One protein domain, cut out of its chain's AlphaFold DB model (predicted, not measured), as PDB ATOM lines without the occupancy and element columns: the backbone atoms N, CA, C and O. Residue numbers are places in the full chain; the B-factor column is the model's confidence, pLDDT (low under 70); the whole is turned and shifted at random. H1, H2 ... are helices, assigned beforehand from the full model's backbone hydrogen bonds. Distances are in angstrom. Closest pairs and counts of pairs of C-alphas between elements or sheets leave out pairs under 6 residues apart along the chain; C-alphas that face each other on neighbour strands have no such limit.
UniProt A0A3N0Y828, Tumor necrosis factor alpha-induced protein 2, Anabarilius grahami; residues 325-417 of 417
ATOM      1  N   LEU A 325     198.098 193.620 198.864       88.69
ATOM      2  CA  LEU A 325     197.126 192.816 199.619       88.69
ATOM      3  C   LEU A 325     197.139 191.340 199.199       88.69
ATOM      4  O   LEU A 325     196.845 190.470 200.021       88.69
ATOM      5  N   CYS A 326     197.500 191.035 197.945       88.94
ATOM      6  CA  CYS A 326     197.465 189.663 197.430       88.94
ATOM      7  C   CYS A 326     198.491 188.732 198.097       88.94
ATOM      8  O   CYS A 326     198.336 187.516 198.036       88.94
ATOM      9  N   GLN A 327     199.502 189.290 198.773       90.00
ATOM     10  CA  GLN A 327     200.582 188.535 199.414       90.00
ATOM     11  C   GLN A 327     200.227 188.031 200.821       90.00
ATOM     12  O   GLN A 327     200.867 187.111 201.325       90.00
ATOM     13  N   ILE A 328     199.190 188.588 201.456       90.88
ATOM     14  CA  ILE A 328     198.853 188.285 202.855       90.88
ATOM     15  C   ILE A 328     198.334 186.853 203.005       90.88
ATOM     16  O   ILE A 328     198.830 186.093 203.836       90.88
ATOM     17  N   LEU A 329     197.339 186.466 202.200       90.75
ATOM     18  CA  LEU A 329     196.726 185.137 202.291       90.75
ATOM     19  C   LEU A 329     197.718 183.999 201.972       90.75
ATOM     20  O   LEU A 329     197.732 183.036 202.738       90.75
ATOM     21  N   PRO A 330     198.578 184.090 200.934       92.81
ATOM     22  CA  PRO A 330     199.640 183.109 200.703       92.81
ATOM     23  C   PRO A 330     200.582 182.932 201.898       92.81
ATOM     24  O   PRO A 330     200.816 181.800 202.311       92.81
ATOM     25  N   LYS A 331     201.058 184.026 202.512       91.75
ATOM     26  CA  LYS A 331     201.938 183.962 203.694       91.75
ATOM     27  C   LYS A 331     201.255 183.284 204.886       91.75
ATOM     28  O   LYS A 331     201.834 182.409 205.525       91.75
ATOM     29  N   LEU A 332     199.992 183.628 205.163       91.25
ATOM     30  CA  LEU A 332     199.216 182.981 206.230       91.25
ATOM     31  C   LEU A 332     198.956 181.492 205.943       91.25
ATOM     32  O   LEU A 332     199.042 180.664 206.849       91.25
ATOM     33  N   SER A 333     198.669 181.141 204.687       89.94
ATOM     34  CA  SER A 333     198.539 179.747 204.253       89.94
ATOM     35  C   SER A 333     199.832 178.973 204.504       89.94
ATOM     36  O   SER A 333     199.794 177.832 204.964       89.94
ATOM     37  N   GLU A 334     200.980 179.600 204.259       93.38
ATOM     38  CA  GLU A 334     202.271 178.945 204.418       93.38
ATOM     39  C   GLU A 334     202.651 178.723 205.876       93.38
ATOM     40  O   GLU A 334     203.060 177.618 206.243       93.38
ATOM     41  N   ILE A 335     202.342 179.688 206.744       92.19
ATOM     42  CA  ILE A 335     202.397 179.506 208.199       92.19
ATOM     43  C   ILE A 335     201.570 178.294 208.628       92.19
ATOM     44  O   ILE A 335     202.030 177.522 209.464       92.19
ATOM     45  N   LEU A 336     200.377 178.078 208.066       88.62
ATOM     46  CA  LEU A 336     199.535 176.922 208.397       88.62
ATOM     47  C   LEU A 336     200.073 175.601 207.825       88.62
ATOM     48  O   LEU A 336     199.955 174.570 208.494       88.62
ATOM     49  N   ARG A 337     200.719 175.616 206.653       90.75
ATOM     50  CA  ARG A 337     201.273 174.422 205.991       90.75
ATOM     51  C   ARG A 337     202.545 173.897 206.661       90.75
ATOM     52  O   ARG A 337     202.692 172.682 206.815       90.75
ATOM     53  N   LEU A 338     203.461 174.787 207.043       92.75
ATOM     54  CA  LEU A 338     204.784 174.429 207.569       92.75
ATOM     55  C   LEU A 338     204.683 173.618 208.870       92.75
ATOM     56  O   LEU A 338     203.923 173.972 209.768       92.75
ATOM     57  N   GLN A 339     205.435 172.521 208.964       88.69
ATOM     58  CA  GLN A 339     205.451 171.632 210.140       88.69
ATOM     59  C   GLN A 339     206.737 171.762 210.964       88.69
ATOM     60  O   GLN A 339     206.719 171.520 212.165       88.69
ATOM     61  N   ASP A 340     207.839 172.132 210.310       91.25
ATOM     62  CA  ASP A 340     209.146 172.339 210.928       91.25
ATOM     63  C   ASP A 340     209.221 173.710 211.618       91.25
ATOM     64  O   ASP A 340     208.824 174.725 211.035       91.25
ATOM     65  N   LEU A 341     209.752 173.738 212.844       89.19
ATOM     66  CA  LEU A 341     209.803 174.941 213.678       89.19
ATOM     67  C   LEU A 341     210.701 176.029 213.075       89.19
ATOM     68  O   LEU A 341     210.307 177.193 213.060       89.19
ATOM     69  N   GLY A 342     211.870 175.668 212.537       91.00
ATOM     70  CA  GLY A 342     212.794 176.644 211.950       91.00
ATOM     71  C   GLY A 342     212.215 177.309 210.701       91.00
ATOM     72  O   GLY A 342     212.297 178.524 210.532       91.00
ATOM     73  N   SER A 343     211.552 176.521 209.854       93.06
ATOM     74  CA  SER A 343     210.855 177.013 208.663       93.06
ATOM     75  C   SER A 343     209.683 177.926 209.031       93.06
ATOM     76  O   SER A 343     209.500 178.978 208.423       93.06
ATOM     77  N   LEU A 344     208.905 177.548 210.052       92.56
ATOM     78  CA  LEU A 344     207.800 178.354 210.571       92.56
ATOM     79  C   LEU A 344     208.291 179.700 211.122       92.56
ATOM     80  O   LEU A 344     207.709 180.737 210.812       92.56
ATOM     81  N   GLN A 345     209.383 179.694 211.891       92.69
ATOM     82  CA  GLN A 345     210.017 180.911 212.401       92.69
ATOM     83  C   GLN A 345     210.500 181.821 211.272       92.69
ATOM     84  O   GLN A 345     210.286 183.028 211.335       92.69
ATOM     85  N   LEU A 346     211.085 181.263 210.209       92.94
ATOM     86  CA  LEU A 346     211.528 182.045 209.054       92.94
ATOM     87  C   LEU A 346     210.358 182.720 208.319       92.94
ATOM     88  O   LEU A 346     210.457 183.891 207.940       92.94
ATOM     89  N   GLU A 347     209.241 182.011 208.136       94.12
ATOM     90  CA  GLU A 347     208.048 182.576 207.496       94.12
ATOM     91  C   GLU A 347     207.411 183.669 208.370       94.12
ATOM     92  O   GLU A 347     207.055 184.735 207.869       94.12
ATOM     93  N   ILE A 348     207.346 183.458 209.689       92.19
ATOM     94  CA  ILE A 348     206.839 184.454 210.646       92.19
ATOM     95  C   ILE A 348     207.749 185.682 210.705       92.19
ATOM     96  O   ILE A 348     207.245 186.801 210.682       92.19
ATOM     97  N   ALA A 349     209.072 185.504 210.709       91.62
ATOM     98  CA  ALA A 349     210.029 186.606 210.631       91.62
ATOM     99  C   ALA A 349     209.848 187.416 209.339       91.62
ATOM    100  O   ALA A 349     209.858 188.647 209.359       91.62
ATOM    101  N   THR A 350     209.617 186.733 208.215       91.25
ATOM    102  CA  THR A 350     209.338 187.384 206.929       91.25
ATOM    103  C   THR A 350     208.019 188.157 206.977       91.25
ATOM    104  O   THR A 350     207.972 189.311 206.555       91.25
ATOM    105  N   LEU A 351     206.956 187.570 207.536       90.69
ATOM    106  CA  LEU A 351     205.668 188.242 207.719       90.69
ATOM    107  C   LEU A 351     205.785 189.466 208.644       90.69
ATOM    108  O   LEU A 351     205.219 190.507 208.326       90.69
ATOM    109  N   ALA A 352     206.541 189.369 209.741       90.00
ATOM    110  CA  ALA A 352     206.772 190.455 210.698       90.00
ATOM    111  C   ALA A 352     207.545 191.632 210.091       90.00
ATOM    112  O   ALA A 352     207.279 192.791 210.410       90.00
ATOM    113  N   ARG A 353     208.504 191.334 209.208       88.44
ATOM    114  CA  ARG A 353     209.267 192.350 208.484       88.44
ATOM    115  C   ARG A 353     208.404 193.062 207.447       88.44
ATOM    116  O   ARG A 353     208.451 194.288 207.366       88.44
ATOM    117  N   ASP A 354     207.637 192.294 206.673       87.88
ATOM    118  CA  ASP A 354     206.813 192.817 205.582       87.88
ATOM    119  C   ASP A 354     205.573 193.561 206.126       87.88
ATOM    120  O   ASP A 354     205.168 194.574 205.555       87.88
ATOM    121  N   TYR A 355     205.020 193.112 207.261       89.19
ATOM    122  CA  TYR A 355     203.853 193.685 207.943       89.19
ATOM    123  C   TYR A 355     204.128 193.901 209.438       89.19
ATOM    124  O   TYR A 355     203.652 193.142 210.287       89.19
ATOM    125  N   PRO A 356     204.864 194.964 209.804       88.69
ATOM    126  CA  PRO A 356     205.249 195.212 211.192       88.69
ATOM    127  C   PRO A 356     204.058 195.536 212.104       88.69
ATOM    128  O   PRO A 356     204.202 195.526 213.325       88.69
ATOM    129  N   ASP A 357     202.870 195.810 211.560       90.25
ATOM    130  CA  ASP A 357     201.664 196.078 212.340       90.25
ATOM    131  C   ASP A 357     200.946 194.812 212.846       90.25
ATOM    132  O   ASP A 357     199.987 194.936 213.610       90.25
ATOM    133  N   ILE A 358     201.425 193.612 212.493       89.81
ATOM    134  CA  ILE A 358     200.924 192.349 213.051       89.81
ATOM    135  C   ILE A 358     201.248 192.222 214.544       89.81
ATOM    136  O   ILE A 358     202.338 192.575 214.996       89.81
ATOM    137  N   SER A 359     200.283 191.747 215.330       89.19
ATOM    138  CA  SER A 359     200.431 191.525 216.769       89.19
ATOM    139  C   SER A 359     200.698 190.059 217.105       89.19
ATOM    140  O   SER A 359     200.281 189.148 216.386       89.19
ATOM    141  N   GLU A 360     201.335 189.830 218.254       88.12
ATOM    142  CA  GLU A 360     201.514 188.493 218.840       88.12
ATOM    143  C   GLU A 360     200.179 187.749 218.937       88.12
ATOM    144  O   GLU A 360     200.063 186.609 218.500       88.12
ATOM    145  N   GLN A 361     199.123 188.432 219.388       86.75
ATOM    146  CA  GLN A 361     197.780 187.855 219.495       86.75
ATOM    147  C   GLN A 361     197.239 187.351 218.153       86.75
ATOM    148  O   GLN A 361     196.591 186.309 218.104       86.75
ATOM    149  N   GLN A 362     197.487 188.072 217.059       90.19
ATOM    150  CA  GLN A 362     197.041 187.656 215.729       90.19
ATOM    151  C   GLN A 362     197.796 186.422 215.241       90.19
ATOM    152  O   GLN A 362     197.166 185.506 214.713       90.19
ATOM    153  N   ILE A 363     199.111 186.365 215.467       89.31
ATOM    154  CA  ILE A 363     199.917 185.178 215.162       89.31
ATOM    155  C   ILE A 363     199.444 183.979 215.985       89.31
ATOM    156  O   ILE A 363     199.208 182.914 215.420       89.31
ATOM    157  N   LEU A 364     199.217 184.152 217.288       86.88
ATOM    158  CA  LEU A 364     198.734 183.081 218.160       86.88
ATOM    159  C   LEU A 364     197.386 182.517 217.707       86.88
ATOM    160  O   LEU A 364     197.207 181.302 217.700       86.88
ATOM    161  N   VAL A 365     196.445 183.365 217.279       87.38
ATOM    162  CA  VAL A 365     195.158 182.893 216.737       87.38
ATOM    163  C   VAL A 365     195.358 181.998 215.517       87.38
ATOM    164  O   VAL A 365     194.665 180.991 215.388       87.38
ATOM    165  N   VAL A 366     196.307 182.334 214.641       87.75
ATOM    166  CA  VAL A 366     196.633 181.506 213.472       87.75
ATOM    167  C   VAL A 366     197.312 180.203 213.903       87.75
ATOM    168  O   VAL A 366     196.960 179.135 213.409       87.75
ATOM    169  N   LEU A 367     198.250 180.257 214.852       87.69
ATOM    170  CA  LEU A 367     198.989 179.085 215.333       87.69
ATOM    171  C   LEU A 367     198.137 178.118 216.157       87.69
ATOM    172  O   LEU A 367     198.383 176.920 216.095       87.69
ATOM    173  N   ASN A 368     197.099 178.597 216.848       83.44
ATOM    174  CA  ASN A 368     196.139 177.753 217.574       83.44
ATOM    175  C   ASN A 368     195.376 176.777 216.665       83.44
ATOM    176  O   ASN A 368     194.736 175.845 217.144       83.44
ATOM    177  N   LEU A 369     195.433 176.981 215.349       81.44
ATOM    178  CA  LEU A 369     194.884 176.056 214.361       81.44
ATOM    179  C   LEU A 369     195.796 174.841 214.131       81.44
ATOM    180  O   LEU A 369     195.364 173.853 213.540       81.44
ATOM    181  N   LYS A 370     197.050 174.904 214.587       83.81
ATOM    182  CA  LYS A 370     198.015 173.808 214.539       83.81
ATOM    183  C   LYS A 370     197.929 173.005 215.835       83.81
ATOM    184  O   LYS A 370     197.845 173.558 216.925       83.81
ATOM    185  N   THR A 371     197.981 171.683 215.721       78.25
ATOM    186  CA  THR A 371     197.860 170.762 216.864       78.25
ATOM    187  C   THR A 371     199.202 170.222 217.360       78.25
ATOM    188  O   THR A 371     199.236 169.473 218.332       78.25
ATOM    189  N   ASN A 372     200.308 170.576 216.700       82.19
ATOM    190  CA  ASN A 372     201.631 169.979 216.896       82.19
ATOM    191  C   ASN A 372     202.659 170.904 217.571       82.19
ATOM    192  O   ASN A 372     203.837 170.560 217.590       82.19
ATOM    193  N   LEU A 373     202.241 172.060 218.096       86.38
ATOM    194  CA  LEU A 373     203.131 173.018 218.756       86.38
ATOM    195  C   LEU A 373     203.038 172.902 220.279       86.38
ATOM    196  O   LEU A 373     201.944 172.863 220.843       86.38
ATOM    197  N   SER A 374     204.192 172.866 220.942       86.94
ATOM    198  CA  SER A 374     204.296 172.934 222.401       86.94
ATOM    199  C   SER A 374     204.309 174.384 222.902       86.94
ATOM    200  O   SER A 374     204.573 175.319 222.145       86.94
ATOM    201  N   SER A 375     204.092 174.591 224.205       84.81
ATOM    202  CA  SER A 375     204.202 175.925 224.814       84.81
ATOM    203  C   SER A 375     205.584 176.561 224.617       84.81
ATOM    204  O   SER A 375     205.670 177.770 224.431       84.81
ATOM    205  N   SER A 376     206.665 175.770 224.618       87.69
ATOM    206  CA  SER A 376     208.018 176.284 224.359       87.69
ATOM    207  C   SER A 376     208.213 176.724 222.911       87.69
ATOM    208  O   SER A 376     208.893 177.721 222.670       87.69
ATOM    209  N   ASP A 377     207.591 176.022 221.957       87.69
ATOM    210  CA  ASP A 377     207.636 176.407 220.542       87.69
ATOM    211  C   ASP A 377     206.921 177.744 220.336       87.69
ATOM    212  O   ASP A 377     207.435 178.619 219.642       87.69
ATOM    213  N   LEU A 378     205.776 177.937 221.001       86.81
ATOM    214  CA  LEU A 378     205.032 179.197 220.975       86.81
ATOM    215  C   LEU A 378     205.842 180.357 221.574       86.81
ATOM    216  O   LEU A 378     205.985 181.367 220.889       86.81
ATOM    217  N   CYS A 379     206.452 180.207 222.764       86.31
ATOM    218  CA  CYS A 379     207.297 181.278 223.326       86.31
ATOM    219  C   CYS A 379     208.487 181.597 222.389       86.31
ATOM    220  O   CYS A 379     208.888 182.752 222.246       86.31
ATOM    221  N   SER A 380     209.064 180.589 221.719       88.62
ATOM    222  CA  SER A 380     210.167 180.798 220.769       88.62
ATOM    223  C   SER A 380     209.718 181.539 219.501       88.62
ATOM    224  O   SER A 380     210.461 182.362 218.966       88.62
ATOM    225  N   ILE A 381     208.499 181.282 219.026       87.94
ATOM    226  CA  ILE A 381     207.898 181.991 217.891       87.94
ATOM    227  C   ILE A 381     207.536 183.438 218.258       87.94
ATOM    228  O   ILE A 381     207.768 184.339 217.453       87.94
ATOM    229  N   GLU A 382     207.010 183.681 219.460       86.50
ATOM    230  CA  GLU A 382     206.754 185.035 219.974       86.50
ATOM    231  C   GLU A 382     208.049 185.852 220.049       86.50
ATOM    232  O   GLU A 382     208.107 186.974 219.538       86.50
ATOM    233  N   ALA A 383     209.119 185.260 220.590       87.00
ATOM    234  CA  ALA A 383     210.441 185.878 220.596       87.00
ATOM    235  C   ALA A 383     210.891 186.227 219.167       87.00
ATOM    236  O   ALA A 383     211.228 187.380 218.897       87.00
ATOM    237  N   CYS A 384     210.780 185.284 218.226       88.19
ATOM    238  CA  CYS A 384     211.116 185.499 216.818       88.19
ATOM    239  C   CYS A 384     210.323 186.659 216.182       88.19
ATOM    240  O   CYS A 384     210.904 187.495 215.487       88.19
ATOM    241  N   LEU A 385     209.017 186.755 216.448       87.75
ATOM    242  CA  LEU A 385     208.168 187.853 215.976       87.75
ATOM    243  C   LEU A 385     208.642 189.206 216.530       87.75
ATOM    244  O   LEU A 385     208.740 190.178 215.779       87.75
ATOM    245  N   SER A 386     208.953 189.267 217.828       85.75
ATOM    246  CA  SER A 386     209.397 190.497 218.495       85.75
ATOM    247  C   SER A 386     210.776 190.971 218.015       85.75
ATOM    248  O   SER A 386     210.974 192.167 217.799       85.75
ATOM    249  N   GLU A 387     211.703 190.041 217.772       86.50
ATOM    250  CA  GLU A 387     213.065 190.317 217.305       86.50
ATOM    251  C   GLU A 387     213.109 190.806 215.852       86.50
ATOM    252  O   GLU A 387     213.944 191.642 215.505       86.50
ATOM    253  N   ASN A 388     212.207 190.306 215.003       83.06
ATOM    254  CA  ASN A 388     212.193 190.596 213.564       83.06
ATOM    255  C   ASN A 388     211.251 191.743 213.175       83.06
ATOM    256  O   ASN A 388     211.110 192.063 211.992       83.06
ATOM    257  N   ARG A 389     210.617 192.394 214.155       79.75
ATOM    258  CA  ARG A 389     209.773 193.561 213.913       79.75
ATOM    259  C   ARG A 389     210.644 194.751 213.509       79.75
ATOM    260  O   ARG A 389     211.462 195.240 214.290       79.75
ATOM    261  N   SER A 390     210.458 195.244 212.287       67.38
ATOM    262  CA  SER A 390     211.151 196.433 211.783       67.38
ATOM    263  C   SER A 390     210.949 197.624 212.735       67.38
ATOM    264  O   SER A 390     209.820 197.925 213.131       67.38
ATOM    265  N   ARG A 391     212.034 198.321 213.116       60.34
ATOM    266  CA  ARG A 391     211.940 199.541 213.941       60.34
ATOM    267  C   ARG A 391     211.125 200.610 213.197       60.34
ATOM    268  O   ARG A 391     211.299 200.752 211.985       60.34
ATOM    269  N   PRO A 392     210.285 201.397 213.893       51.53
ATOM    270  CA  PRO A 392     209.516 202.465 213.263       51.53
ATOM    271  C   PRO A 392     210.487 203.521 212.710       51.53
ATOM    272  O   PRO A 392     211.074 204.284 213.473       51.53
ATOM    273  N   GLY A 393     210.719 203.526 211.392       52.12
ATOM    274  CA  GLY A 393     211.636 204.478 210.753       52.12
ATOM    275  C   GLY A 393     212.117 204.132 209.340       52.12
ATOM    276  O   GLY A 393     212.532 205.037 208.623       52.12
ATOM    277  N   THR A 394     212.037 202.876 208.903       51.34
ATOM    278  CA  THR A 394     212.378 202.464 207.524       51.34
ATOM    279  C   THR A 394     211.114 202.070 206.769       51.34
ATOM    280  O   THR A 394     210.408 201.189 207.242       51.34
ATOM    281  N   GLU A 395     210.838 202.781 205.667       53.25
ATOM    282  CA  GLU A 395     209.765 202.588 204.670       53.25
ATOM    283  C   GLU A 395     208.484 201.925 205.202       53.25
ATOM    284  O   GLU A 395     208.384 200.711 205.338       53.25
ATOM    285  N   SER A 396     207.479 202.749 205.514       60.16
ATOM    286  CA  SER A 396     206.205 202.298 206.082       60.16
ATOM    287  C   SER A 396     205.473 201.343 205.132       60.16
ATOM    288  O   SER A 396     204.724 201.798 204.266       60.16
ATOM    289  N   SER A 397     205.615 200.031 205.336       68.19
ATOM    290  CA  SER A 397     204.700 199.042 204.765       68.19
ATOM    291  C   SER A 397     203.241 199.427 205.066       68.19
ATOM    292  O   SER A 397     202.954 199.932 206.160       68.19
ATOM    293  N   PRO A 398     202.299 199.209 204.132       78.62
ATOM    294  CA  PRO A 398     200.890 199.509 204.359       78.62
ATOM    295  C   PRO A 398     200.320 198.729 205.552       78.62
ATOM    296  O   PRO A 398     200.481 197.515 205.656       78.62
ATOM    297  N   ALA A 399     199.608 199.423 206.442       86.06
ATOM    298  CA  ALA A 399     199.027 198.813 207.633       86.06
ATOM    299  C   ALA A 399     197.747 198.011 207.298       86.06
ATOM    300  O   ALA A 399     196.739 198.576 206.837       86.06
ATOM    301  N   PHE A 400     197.783 196.702 207.563       90.88
ATOM    302  CA  PHE A 400     196.662 195.770 207.403       90.88
ATOM    303  C   PHE A 400     196.183 195.209 208.739       90.88
ATOM    304  O   PHE A 400     195.014 195.358 209.095       90.88
ATOM    305  N   PHE A 401     197.080 194.568 209.484       90.81
ATOM    306  CA  PHE A 401     196.743 193.814 210.683       90.81
ATOM    307  C   PHE A 401     196.231 194.705 211.817       90.81
ATOM    308  O   PHE A 401     195.325 194.307 212.543       90.81
ATOM    309  N   SER A 402     196.680 195.952 211.910       89.88
ATOM    310  CA  SER A 402     196.124 196.960 212.828       89.88
ATOM    311  C   SER A 402     194.615 197.206 212.648       89.88
ATOM    312  O   SER A 402     193.945 197.643 213.584       89.88
ATOM    313  N   LYS A 403     194.052 196.901 211.468       89.44
ATOM    314  CA  LYS A 403     192.611 197.007 211.169       89.44
ATOM    315  C   LYS A 403     191.842 195.712 211.466       89.44
ATOM    316  O   LYS A 403     190.610 195.728 211.467       89.44
ATOM    317  N   VAL A 404     192.536 194.600 211.716       88.50
ATOM    318  CA  VAL A 404     191.952 193.281 211.997       88.50
ATOM    319  C   VAL A 404     191.926 193.046 213.506       88.50
ATOM    320  O   VAL A 404     192.906 192.625 214.114       88.50
ATOM    321  N   LEU A 405     190.785 193.306 214.139       84.75
ATOM    322  CA  LEU A 405     190.644 193.132 215.586       84.75
ATOM    323  C   LEU A 405     190.428 191.658 215.957       84.75
ATOM    324  O   LEU A 405     189.502 191.013 215.462       84.75
ATOM    325  N   VAL A 406     191.245 191.151 216.881       81.19
ATOM    326  CA  VAL A 406     191.086 189.825 217.494       81.19
ATOM    327  C   VAL A 406     190.254 189.953 218.770       81.19
ATOM    328  O   VAL A 406     190.497 190.837 219.589       81.19
ATOM    329  N   LYS A 407     189.262 189.074 218.962       72.56
ATOM    330  CA  LYS A 407     188.500 189.017 220.219       72.56
ATOM    331  C   LYS A 407     189.308 188.289 221.296       72.56
ATOM    332  O   LYS A 407     189.787 187.182 221.057       72.56
ATOM    333  N   GLN A 408     189.408 188.894 222.482       55.81
ATOM    334  CA  GLN A 408     190.178 188.374 223.621       55.81
ATOM    335  C   GLN A 408     189.715 186.986 224.099       55.81
ATOM    336  O   GLN A 408     190.547 186.189 224.517       55.81
ATOM    337  N   ASP A 409     188.433 186.645 223.940       52.00
ATOM    338  CA  ASP A 409     187.857 185.369 224.406       52.00
ATOM    339  C   ASP A 409     188.364 184.121 223.651       52.00
ATOM    340  O   ASP A 409     188.004 182.997 223.990       52.00
ATOM    341  N   THR A 410     189.179 184.299 222.605       51.19
ATOM    342  CA  THR A 410     189.678 183.202 221.753       51.19
ATOM    343  C   THR A 410     190.998 182.598 222.251       51.19
ATOM    344  O   THR A 410     191.488 181.636 221.662       51.19
ATOM    345  N   LEU A 411     191.599 183.153 223.310       47.56
ATOM    346  CA  LEU A 411     192.939 182.790 223.776       47.56
ATOM    347  C   LEU A 411     192.884 182.200 225.192       47.56
ATOM    348  O   LEU A 411     193.011 182.909 226.185       47.56
ATOM    349  N   CYS A 412     192.741 180.878 225.287       42.84
ATOM    350  CA  CYS A 412     193.078 180.128 226.498       42.84
ATOM    351  C   CYS A 412     194.561 179.731 226.444       42.84
ATOM    352  O   CYS A 412     194.874 178.561 226.254       42.84
ATOM    353  N   TYR A 413     195.474 180.692 226.570       49.78
ATOM    354  CA  TYR A 413     196.886 180.393 226.811       49.78
ATOM    355  C   TYR A 413     197.425 181.299 227.912       49.78
ATOM    356  O   TYR A 413     197.227 182.512 227.895       49.78
ATOM    357  N   ASN A 414     198.088 180.679 228.887       43.44
ATOM    358  CA  ASN A 414     198.865 181.387 229.890       43.44
ATOM    359  C   ASN A 414     200.067 182.007 229.174       43.44
ATOM    360  O   ASN A 414     200.881 181.274 228.614       43.44
ATOM    361  N   SER A 415     200.148 183.335 229.180       42.03
ATOM    362  CA  SER A 415     201.331 184.085 228.762       42.03
ATOM    363  C   SER A 415     202.579 183.528 229.450       42.03
ATOM    364  O   SER A 415     202.527 183.222 230.646       42.03
ATOM    365  N   CYS A 416     203.682 183.390 228.709       44.62
ATOM    366  CA  CYS A 416     204.977 183.007 229.268       44.62
ATOM    367  C   CYS A 416     205.364 184.071 230.323       44.62
ATOM    368  O   CYS A 416     205.600 185.224 229.973       44.62
ATOM    369  N   ASN A 417     205.315 183.703 231.611       36.66
ATOM    370  CA  ASN A 417     205.773 184.534 232.735       36.66
ATOM    371  C   ASN A 417     207.290 184.449 232.887       36.66
ATOM    372  O   ASN A 417     207.811 183.313 232.786       36.66
TER     373      ASN A 417
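Overview. This is residues 325 to 417 of the 417 residues of the protein "Tumor necrosis factor alpha-induced protein 2" of Anabarilius grahami (UniProt A0A3N0Y828). Helices H1, H2 and H4 stand side by side in a curved row, short H3 slants across its open side, and residues 388 to 417, with no named element, run round the outside. The printed part has 93 residues, four named helices, H1 to H4, and no named strand: all helix, compact, radius of gyration of the C-alphas 12.9 A, spans 35 by 28 by 25 A.

Arrangement. H1, residues 325 to 337, touches H2, residues 341 to 354, with residues 331 to 335 alone, a hairpin at a shallow tilt of 15 degrees; the closest C-alphas, of Ile 335 and Leu 344, are 6.0 A apart. H4, residues 375 to 387, touches H2, closest C-alphas Ala 349 and Leu 385, 5.8 A. H3, residues 360 to 367, touches residues 332 to 336 of H1 alone, closest C-alphas Leu 336 and Leu 367, 7.3 A. Every O i to N i+4 pair is within hydrogen-bond range in H2, H3 and H4, and 7 of 9 in H1.

Along the chain. H1, 19.9 A long, begins at C-alpha 325 (197.126, 192.816, 199.619); H4, 18.5 A, ends at C-alpha 387 (213.065, 190.317, 217.305).

Size, cuts and confidence. The printed part has no cut. Residues 390 to 397 and 408 to 417 have pLDDT under 70.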